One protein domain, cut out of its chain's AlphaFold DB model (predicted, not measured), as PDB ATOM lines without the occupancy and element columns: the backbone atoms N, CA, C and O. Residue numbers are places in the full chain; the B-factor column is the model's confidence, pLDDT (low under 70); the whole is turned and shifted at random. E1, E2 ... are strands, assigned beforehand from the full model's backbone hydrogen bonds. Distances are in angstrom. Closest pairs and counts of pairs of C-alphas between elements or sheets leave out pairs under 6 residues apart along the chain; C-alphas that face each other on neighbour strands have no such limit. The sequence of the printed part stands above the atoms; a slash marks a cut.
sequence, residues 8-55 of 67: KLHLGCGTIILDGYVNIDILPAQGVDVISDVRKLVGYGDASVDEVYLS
ATOM      1  N   LYS A   8      30.782  51.097 -42.066       84.56
ATOM      2  CA  LYS A   8      30.406  49.893 -42.795       84.56
ATOM      3  C   LYS A   8      31.491  48.845 -42.634       84.56
ATOM      4  O   LYS A   8      32.660  49.123 -42.902       84.56
ATOM      5  N   LEU A   9      31.116  47.657 -42.176       85.12
ATOM      6  CA  LEU A   9      32.042  46.550 -41.950       85.12
ATOM      7  C   LEU A   9      31.812  45.470 -42.997       85.12
ATOM      8  O   LEU A   9      30.685  45.018 -43.187       85.12
ATOM      9  N   HIS A  10      32.883  45.044 -43.652       87.69
ATOM     10  CA  HIS A  10      32.881  43.897 -44.546       87.69
ATOM     11  C   HIS A  10      33.615  42.749 -43.859       87.69
ATOM     12  O   HIS A  10      34.838  42.734 -43.799       87.69
ATOM     13  N   LEU A  11      32.860  41.810 -43.300       83.81
ATOM     14  CA  LEU A  11      33.358  40.684 -42.520       83.81
ATOM     15  C   LEU A  11      33.507  39.442 -43.405       83.81
ATOM     16  O   LEU A  11      32.559  39.044 -44.083       83.81
ATOM     17  N   GLY A  12      34.668  38.792 -43.347       81.00
ATOM     18  CA  GLY A  12      34.983  37.656 -44.214       81.00
ATOM     19  C   GLY A  12      35.245  38.099 -45.653       81.00
ATOM     20  O   GLY A  12      34.712  37.502 -46.586       81.00
ATOM     21  N   CYS A  13      35.990  39.194 -45.835       81.38
ATOM     22  CA  CYS A  13      36.198  39.777 -47.158       81.38
ATOM     23  C   CYS A  13      37.010  38.863 -48.093       81.38
ATOM     24  O   CYS A  13      36.882  38.957 -49.315       81.38
ATOM     25  N   GLY A  14      37.837  37.964 -47.547       81.25
ATOM     26  CA  GLY A  14      38.740  37.120 -48.318       81.25
ATOM     27  C   GLY A  14      39.601  37.958 -49.267       81.25
ATOM     28  O   GLY A  14      40.394  38.790 -48.836       81.25
ATOM     29  N   THR A  15      39.428  37.750 -50.572       78.31
ATOM     30  CA  THR A  15      40.096  38.516 -51.641       78.31
ATOM     31  C   THR A  15      39.233  39.634 -52.238       78.31
ATOM     32  O   THR A  15      39.708  40.373 -53.100       78.31
ATOM     33  N   ILE A  16      37.973  39.770 -51.815       82.00
ATOM     34  CA  ILE A  16      37.035  40.788 -52.298       82.00
ATOM     35  C   ILE A  16      37.136  42.006 -51.383       82.00
ATOM     36  O   ILE A  16      36.686  41.974 -50.242       82.00
ATOM     37  N   ILE A  17      37.686  43.106 -51.887       85.56
ATOM     38  CA  ILE A  17      37.869  44.333 -51.107       85.56
ATOM     39  C   ILE A  17      36.841  45.367 -51.553       85.56
ATOM     40  O   ILE A  17      36.773  45.712 -52.734       85.56
ATOM     41  N   LEU A  18      36.027  45.843 -50.612       82.88
ATOM     42  CA  LEU A  18      35.003  46.854 -50.864       82.88
ATOM     43  C   LEU A  18      35.513  48.231 -50.439       82.88
ATOM     44  O   LEU A  18      35.890  48.434 -49.283       82.88
ATOM     45  N   ASP A  19      35.505  49.177 -51.376       82.69
ATOM     46  CA  ASP A  19      35.861  50.568 -51.102       82.69
ATOM     47  C   ASP A  19      34.776  51.239 -50.241       82.69
ATOM     48  O   ASP A  19      33.577  51.053 -50.459       82.69
ATOM     49  N   GLY A  20      35.195  51.981 -49.214       83.50
ATOM     50  CA  GLY A  20      34.291  52.579 -48.224       83.50
ATOM     51  C   GLY A  20      33.817  51.635 -47.108       83.50
ATOM     52  O   GLY A  20      33.085  52.085 -46.225       83.50
ATOM     53  N   TYR A  21      34.256  50.371 -47.109       87.00
ATOM     54  CA  TYR A  21      34.059  49.420 -46.011       87.00
ATOM     55  C   TYR A  21      35.377  49.171 -45.282       87.00
ATOM     56  O   TYR A  21      36.451  49.174 -45.880       87.00
ATOM     57  N   VAL A  22      35.292  48.892 -43.984       86.50
ATOM     58  CA  VAL A  22      36.402  48.289 -43.246       86.50
ATOM     59  C   VAL A  22      36.392  46.799 -43.565       86.50
ATOM     60  O   VAL A  22      35.487  46.081 -43.139       86.50
ATOM     61  N   ASN A  23      37.366  46.356 -44.357       87.50
ATOM     62  CA  ASN A  23      37.500  44.965 -44.778       87.50
ATOM     63  C   ASN A  23      38.181  44.163 -43.662       87.50
ATOM     64  O   ASN A  23      39.341  44.413 -43.333       87.50
ATOM     65  N   ILE A  24      37.443  43.234 -43.058       85.38
ATOM     66  CA  ILE A  24      37.866  42.426 -41.917       85.38
ATOM     67  C   ILE A  24      37.857  40.959 -42.313       85.38
ATOM     68  O   ILE A  24      36.829  40.437 -42.744       85.38
ATOM     69  N   ASP A  25      38.969  40.271 -42.099       85.75
ATOM     70  CA  ASP A  25      39.054  38.830 -42.310       85.75
ATOM     71  C   ASP A  25      39.892  38.164 -41.219       85.75
ATOM     72  O   ASP A  25      40.726  38.801 -40.581       85.75
ATOM     73  N   ILE A  26      39.673  36.876 -40.976       85.31
ATOM     74  CA  ILE A  26      40.502  36.113 -40.040       85.31
ATOM     75  C   ILE A  26      41.852  35.736 -40.669       85.31
ATOM     76  O   ILE A  26      42.822  35.481 -39.952       85.31
ATOM     77  N   LEU A  27      41.926  35.706 -42.000       81.69
ATOM     78  CA  LEU A  27      43.130  35.423 -42.762       81.69
ATOM     79  C   LEU A  27      43.758  36.721 -43.293       81.69
ATOM     80  O   LEU A  27      43.060  37.594 -43.805       81.69
ATOM     81  N   PRO A  28      45.093  36.853 -43.237       82.31
ATOM     82  CA  PRO A  28      45.783  37.938 -43.917       82.31
ATOM     83  C   PRO A  28      45.657  37.768 -45.437       82.31
ATOM     84  O   PRO A  28      46.179  36.808 -46.003       82.31
ATOM     85  N   ALA A  29      45.008  38.719 -46.102       82.12
ATOM     86  CA  ALA A  29      44.927  38.794 -47.557       82.12
ATOM     87  C   ALA A  29      45.208  40.221 -48.048       82.12
ATOM     88  O   ALA A  29      45.177  41.190 -47.286       82.12
ATOM     89  N   GLN A  30      45.546  40.355 -49.332       82.19
ATOM     90  CA  GLN A  30      45.866  41.654 -49.917       82.19
ATOM     91  C   GLN A  30      44.621  42.552 -49.925       82.19
ATOM     92  O   GLN A  30      43.630  42.231 -50.570       82.19
ATOM     93  N   GLY A  31      44.705  43.682 -49.218       82.81
ATOM     94  CA  GLY A  31      43.624  44.663 -49.085       82.81
ATOM     95  C   GLY A  31      42.671  44.427 -47.906       82.81
ATOM     96  O   GLY A  31      41.736  45.206 -47.736       82.81
ATOM     97  N   VAL A  32      42.928  43.417 -47.063       87.19
ATOM     98  CA  VAL A  32      42.318  43.321 -45.726       87.19
ATOM     99  C   VAL A  32      42.818  44.490 -44.880       87.19
ATOM    100  O   VAL A  32      44.026  44.696 -44.759       87.19
ATOM    101  N   ASP A  33      41.892  45.235 -44.284       86.94
ATOM    102  CA  ASP A  33      42.193  46.387 -43.431       86.94
ATOM    103  C   ASP A  33      42.459  45.935 -41.986       86.94
ATOM    104  O   ASP A  33      43.412  46.370 -41.339       86.94
ATOM    105  N   VAL A  34      41.657  44.980 -41.496       86.38
ATOM    106  CA  VAL A  34      41.755  44.443 -40.133       86.38
ATOM    107  C   VAL A  34      41.765  42.919 -40.159       86.38
ATOM    108  O   VAL A  34      40.821  42.286 -40.619       86.38
ATOM    109  N   ILE A  35      42.807  42.310 -39.593       86.12
ATOM    110  CA  ILE A  35      42.854  40.856 -39.422       86.12
ATOM    111  C   ILE A  35      42.258  40.514 -38.056       86.12
ATOM    112  O   ILE A  35      42.904  40.719 -37.027       86.12
ATOM    113  N   SER A  36      41.012  40.045 -38.024       81.88
ATOM    114  CA  SER A  36      40.323  39.694 -36.781       81.88
ATOM    115  C   SER A  36      39.253  38.626 -36.986       81.88
ATOM    116  O   SER A  36      38.652  38.492 -38.051       81.88
ATOM    117  N   ASP A  37      38.986  37.870 -35.923       79.12
ATOM    118  CA  ASP A  37      37.880  36.922 -35.901       79.12
ATOM    119  C   ASP A  37      36.558  37.692 -35.801       79.12
ATOM    120  O   ASP A  37      36.290  38.377 -34.815       79.12
ATOM    121  N   VAL A  38      35.708  37.547 -36.815       72.56
ATOM    122  CA  VAL A  38      34.405  38.223 -36.914       72.56
ATOM    123  C   VAL A  38      33.459  37.865 -35.757       72.56
ATOM    124  O   VAL A  38      32.557  38.633 -35.437       72.56
ATOM    125  N   ARG A  39      33.683  36.733 -35.068       67.81
ATOM    126  CA  ARG A  39      32.940  36.337 -33.852       67.81
ATOM    127  C   ARG A  39      33.375  37.128 -32.617       67.81
ATOM    128  O   ARG A  39      32.704  37.088 -31.590       67.81
ATOM    129  N   LYS A  40      34.514  37.815 -32.702       66.31
ATOM    130  CA  LYS A  40      35.108  38.664 -31.668       66.31
ATOM    131  C   LYS A  40      35.319  40.071 -32.225       66.31
ATOM    132  O   LYS A  40      36.433  40.591 -32.219       66.31
ATOM    133  N   LEU A  41      34.235  40.704 -32.670       65.00
ATOM    134  CA  LEU A  41      34.196  42.140 -32.960       65.00
ATOM    135  C   LEU A  41      34.335  42.935 -31.655       65.00
ATOM    136  O   LEU A  41      33.374  43.463 -31.106       65.00
ATOM    137  N   VAL A  42      35.550  42.963 -31.119       56.59
ATOM    138  CA  VAL A  42      35.910  43.734 -29.932       56.59
ATOM    139  C   VAL A  42      36.439  45.081 -30.414       56.59
ATOM    140  O   VAL A  42      37.403  45.119 -31.172       56.59
ATOM    141  N   GLY A  43      35.811  46.181 -29.995       62.44
ATOM    142  CA  GLY A  43      36.279  47.541 -30.311       62.44
ATOM    143  C   GLY A  43      35.306  48.422 -31.098       62.44
ATOM    144  O   GLY A  43      35.607  49.595 -31.299       62.44
ATOM    145  N   TYR A  44      34.136  47.913 -31.490       64.75
ATOM    146  CA  TYR A  44      33.049  48.747 -32.012       64.75
ATOM    147  C   TYR A  44      32.102  49.112 -30.866       64.75
ATOM    148  O   TYR A  44      31.643  48.232 -30.140       64.75
ATOM    149  N   GLY A  45      31.862  50.408 -30.663       60.28
ATOM    150  CA  GLY A  45      30.907  50.880 -29.662       60.28
ATOM    151  C   GLY A  45      29.463  50.564 -30.058       60.28
ATOM    152  O   GLY A  45      29.163  50.363 -31.240       60.28
ATOM    153  N   ASP A  46      28.551  50.571 -29.085       56.03
ATOM    154  CA  ASP A  46      27.115  50.468 -29.364       56.03
ATOM    155  C   ASP A  46      26.679  51.546 -30.373       56.03
ATOM    156  O   ASP A  46      27.144  52.687 -30.327       56.03
ATOM    157  N   ALA A  47      25.817  51.167 -31.324       64.69
ATOM    158  CA  ALA A  47      25.323  52.027 -32.410       64.69
ATOM    159  C   ALA A  47      26.409  52.689 -33.296       64.69
ATOM    160  O   ALA A  47      26.153  53.711 -33.936       64.69
ATOM    161  N   SER A  48      27.622  52.124 -33.350       67.94
ATOM    162  CA  SER A  48      28.731  52.660 -34.166       67.94
ATOM    163  C   SER A  48      28.807  52.072 -35.581       67.94
ATOM    164  O   SER A  48      29.572  52.563 -36.412       67.94
ATOM    165  N   VAL A  49      28.032  51.022 -35.861       66.56
ATOM    166  CA  VAL A  49      28.040  50.297 -37.135       66.56
ATOM    167  C   VAL A  49      26.672  50.416 -37.784       66.56
ATOM    168  O   VAL A  49      25.656  50.145 -37.149       66.56
ATOM    169  N   ASP A  50      26.665  50.839 -39.039       67.44
ATOM    170  CA  ASP A  50      25.450  51.066 -39.826       67.44
ATOM    171  C   ASP A  50      25.086  49.857 -40.669       67.44
ATOM    172  O   ASP A  50      23.924  49.481 -40.784       67.44
ATOM    173  N   GLU A  51      26.113  49.214 -41.220       67.88
ATOM    174  CA  GLU A  51      25.952  48.081 -42.107       67.88
ATOM    175  C   GLU A  51      27.066  47.064 -41.868       67.88
ATOM    176  O   GLU A  51      28.251  47.407 -41.811       67.88
ATOM    177  N   VAL A  52      26.668  45.800 -41.733       73.00
ATOM    178  CA  VAL A  52      27.574  44.656 -41.644       73.00
ATOM    179  C   VAL A  52      27.296  43.754 -42.835       73.00
ATOM    180  O   VAL A  52      26.236  43.135 -42.914       73.00
ATOM    181  N   TYR A  53      28.252  43.672 -43.753       74.25
ATOM    182  CA  TYR A  53      28.200  42.778 -44.901       74.25
ATOM    183  C   TYR A  53      29.057  41.541 -44.622       74.25
ATOM    184  O   TYR A  53      30.234  41.657 -44.286       74.25
ATOM    185  N   LEU A  54      28.454  40.358 -44.739       71.25
ATOM    186  CA  LEU A  54      29.091  39.057 -44.538       71.25
ATOM    187  C   LEU A  54      28.956  38.258 -45.830       71.25
ATOM    188  O   LEU A  54      27.843  37.882 -46.202       71.25
ATOM    189  N   SER A  55      30.072  37.982 -46.502       65.81
ATOM    190  CA  SER A  55      30.063  37.158 -47.709       65.81
ATOM    191  C   SER A  55      30.487  35.735 -47.363       65.81
ATOM    192  O   SER A  55      31.660  35.448 -47.143       65.81
TER     193      SER A  55
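This is residues 8 to 55 of the 67 residues of an uncharacterized protein of Candidatus Brennerbacteria bacterium CG_4_8_14_3_um_filter_43_14 (UniProt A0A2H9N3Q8). Little regular structure: a small sheet of three strands, with E1 in the middle between E2 and E3, one short link from E1 to E2 and one long loop, residues 26 to 48, from E2 to E3. From edge strand E2 a long link, residues 26 to 48, swings round to E3 at the other edge, and residues 42 to 47 stick out. The printed part has 48 residues, no named helix and three strands, E1, E2, E3 along the chain; the sheet order is E2 E1 E3, all parallel. The class is all strand, with 14 residues in named elements; it is compact, radius of gyration of the C-alphas 10.0 A, spans 29 by 20 by 16 A.

E1, residues 8 to 11, begins at C-alpha (30.406, 49.893, -42.795) and is 9.7 A long. E2 is residues 22 to 25, 9.9 A. E3, residues 49 to 54, 13.5 A, ends at C-alpha (29.091, 39.057, -44.538).

E1 and E2 are parallel at 13 degrees, with N 10 and O 22 2.8 A apart, within hydrogen-bond range. E1 and E3 are parallel at 27 degrees, with N 9 and O 51 within range at 2.9 A. E2 and E3 are apart. Residues 24 to 25 of E2 pair parallel with residues 34 to 35.

The C-alphas farthest apart, Gln 30 and Asp 46, are 29.2 A apart. The printed part has no cut; E2 to E3 is a long link. The pLDDT is under 70 at residues 39 to 51 and 55.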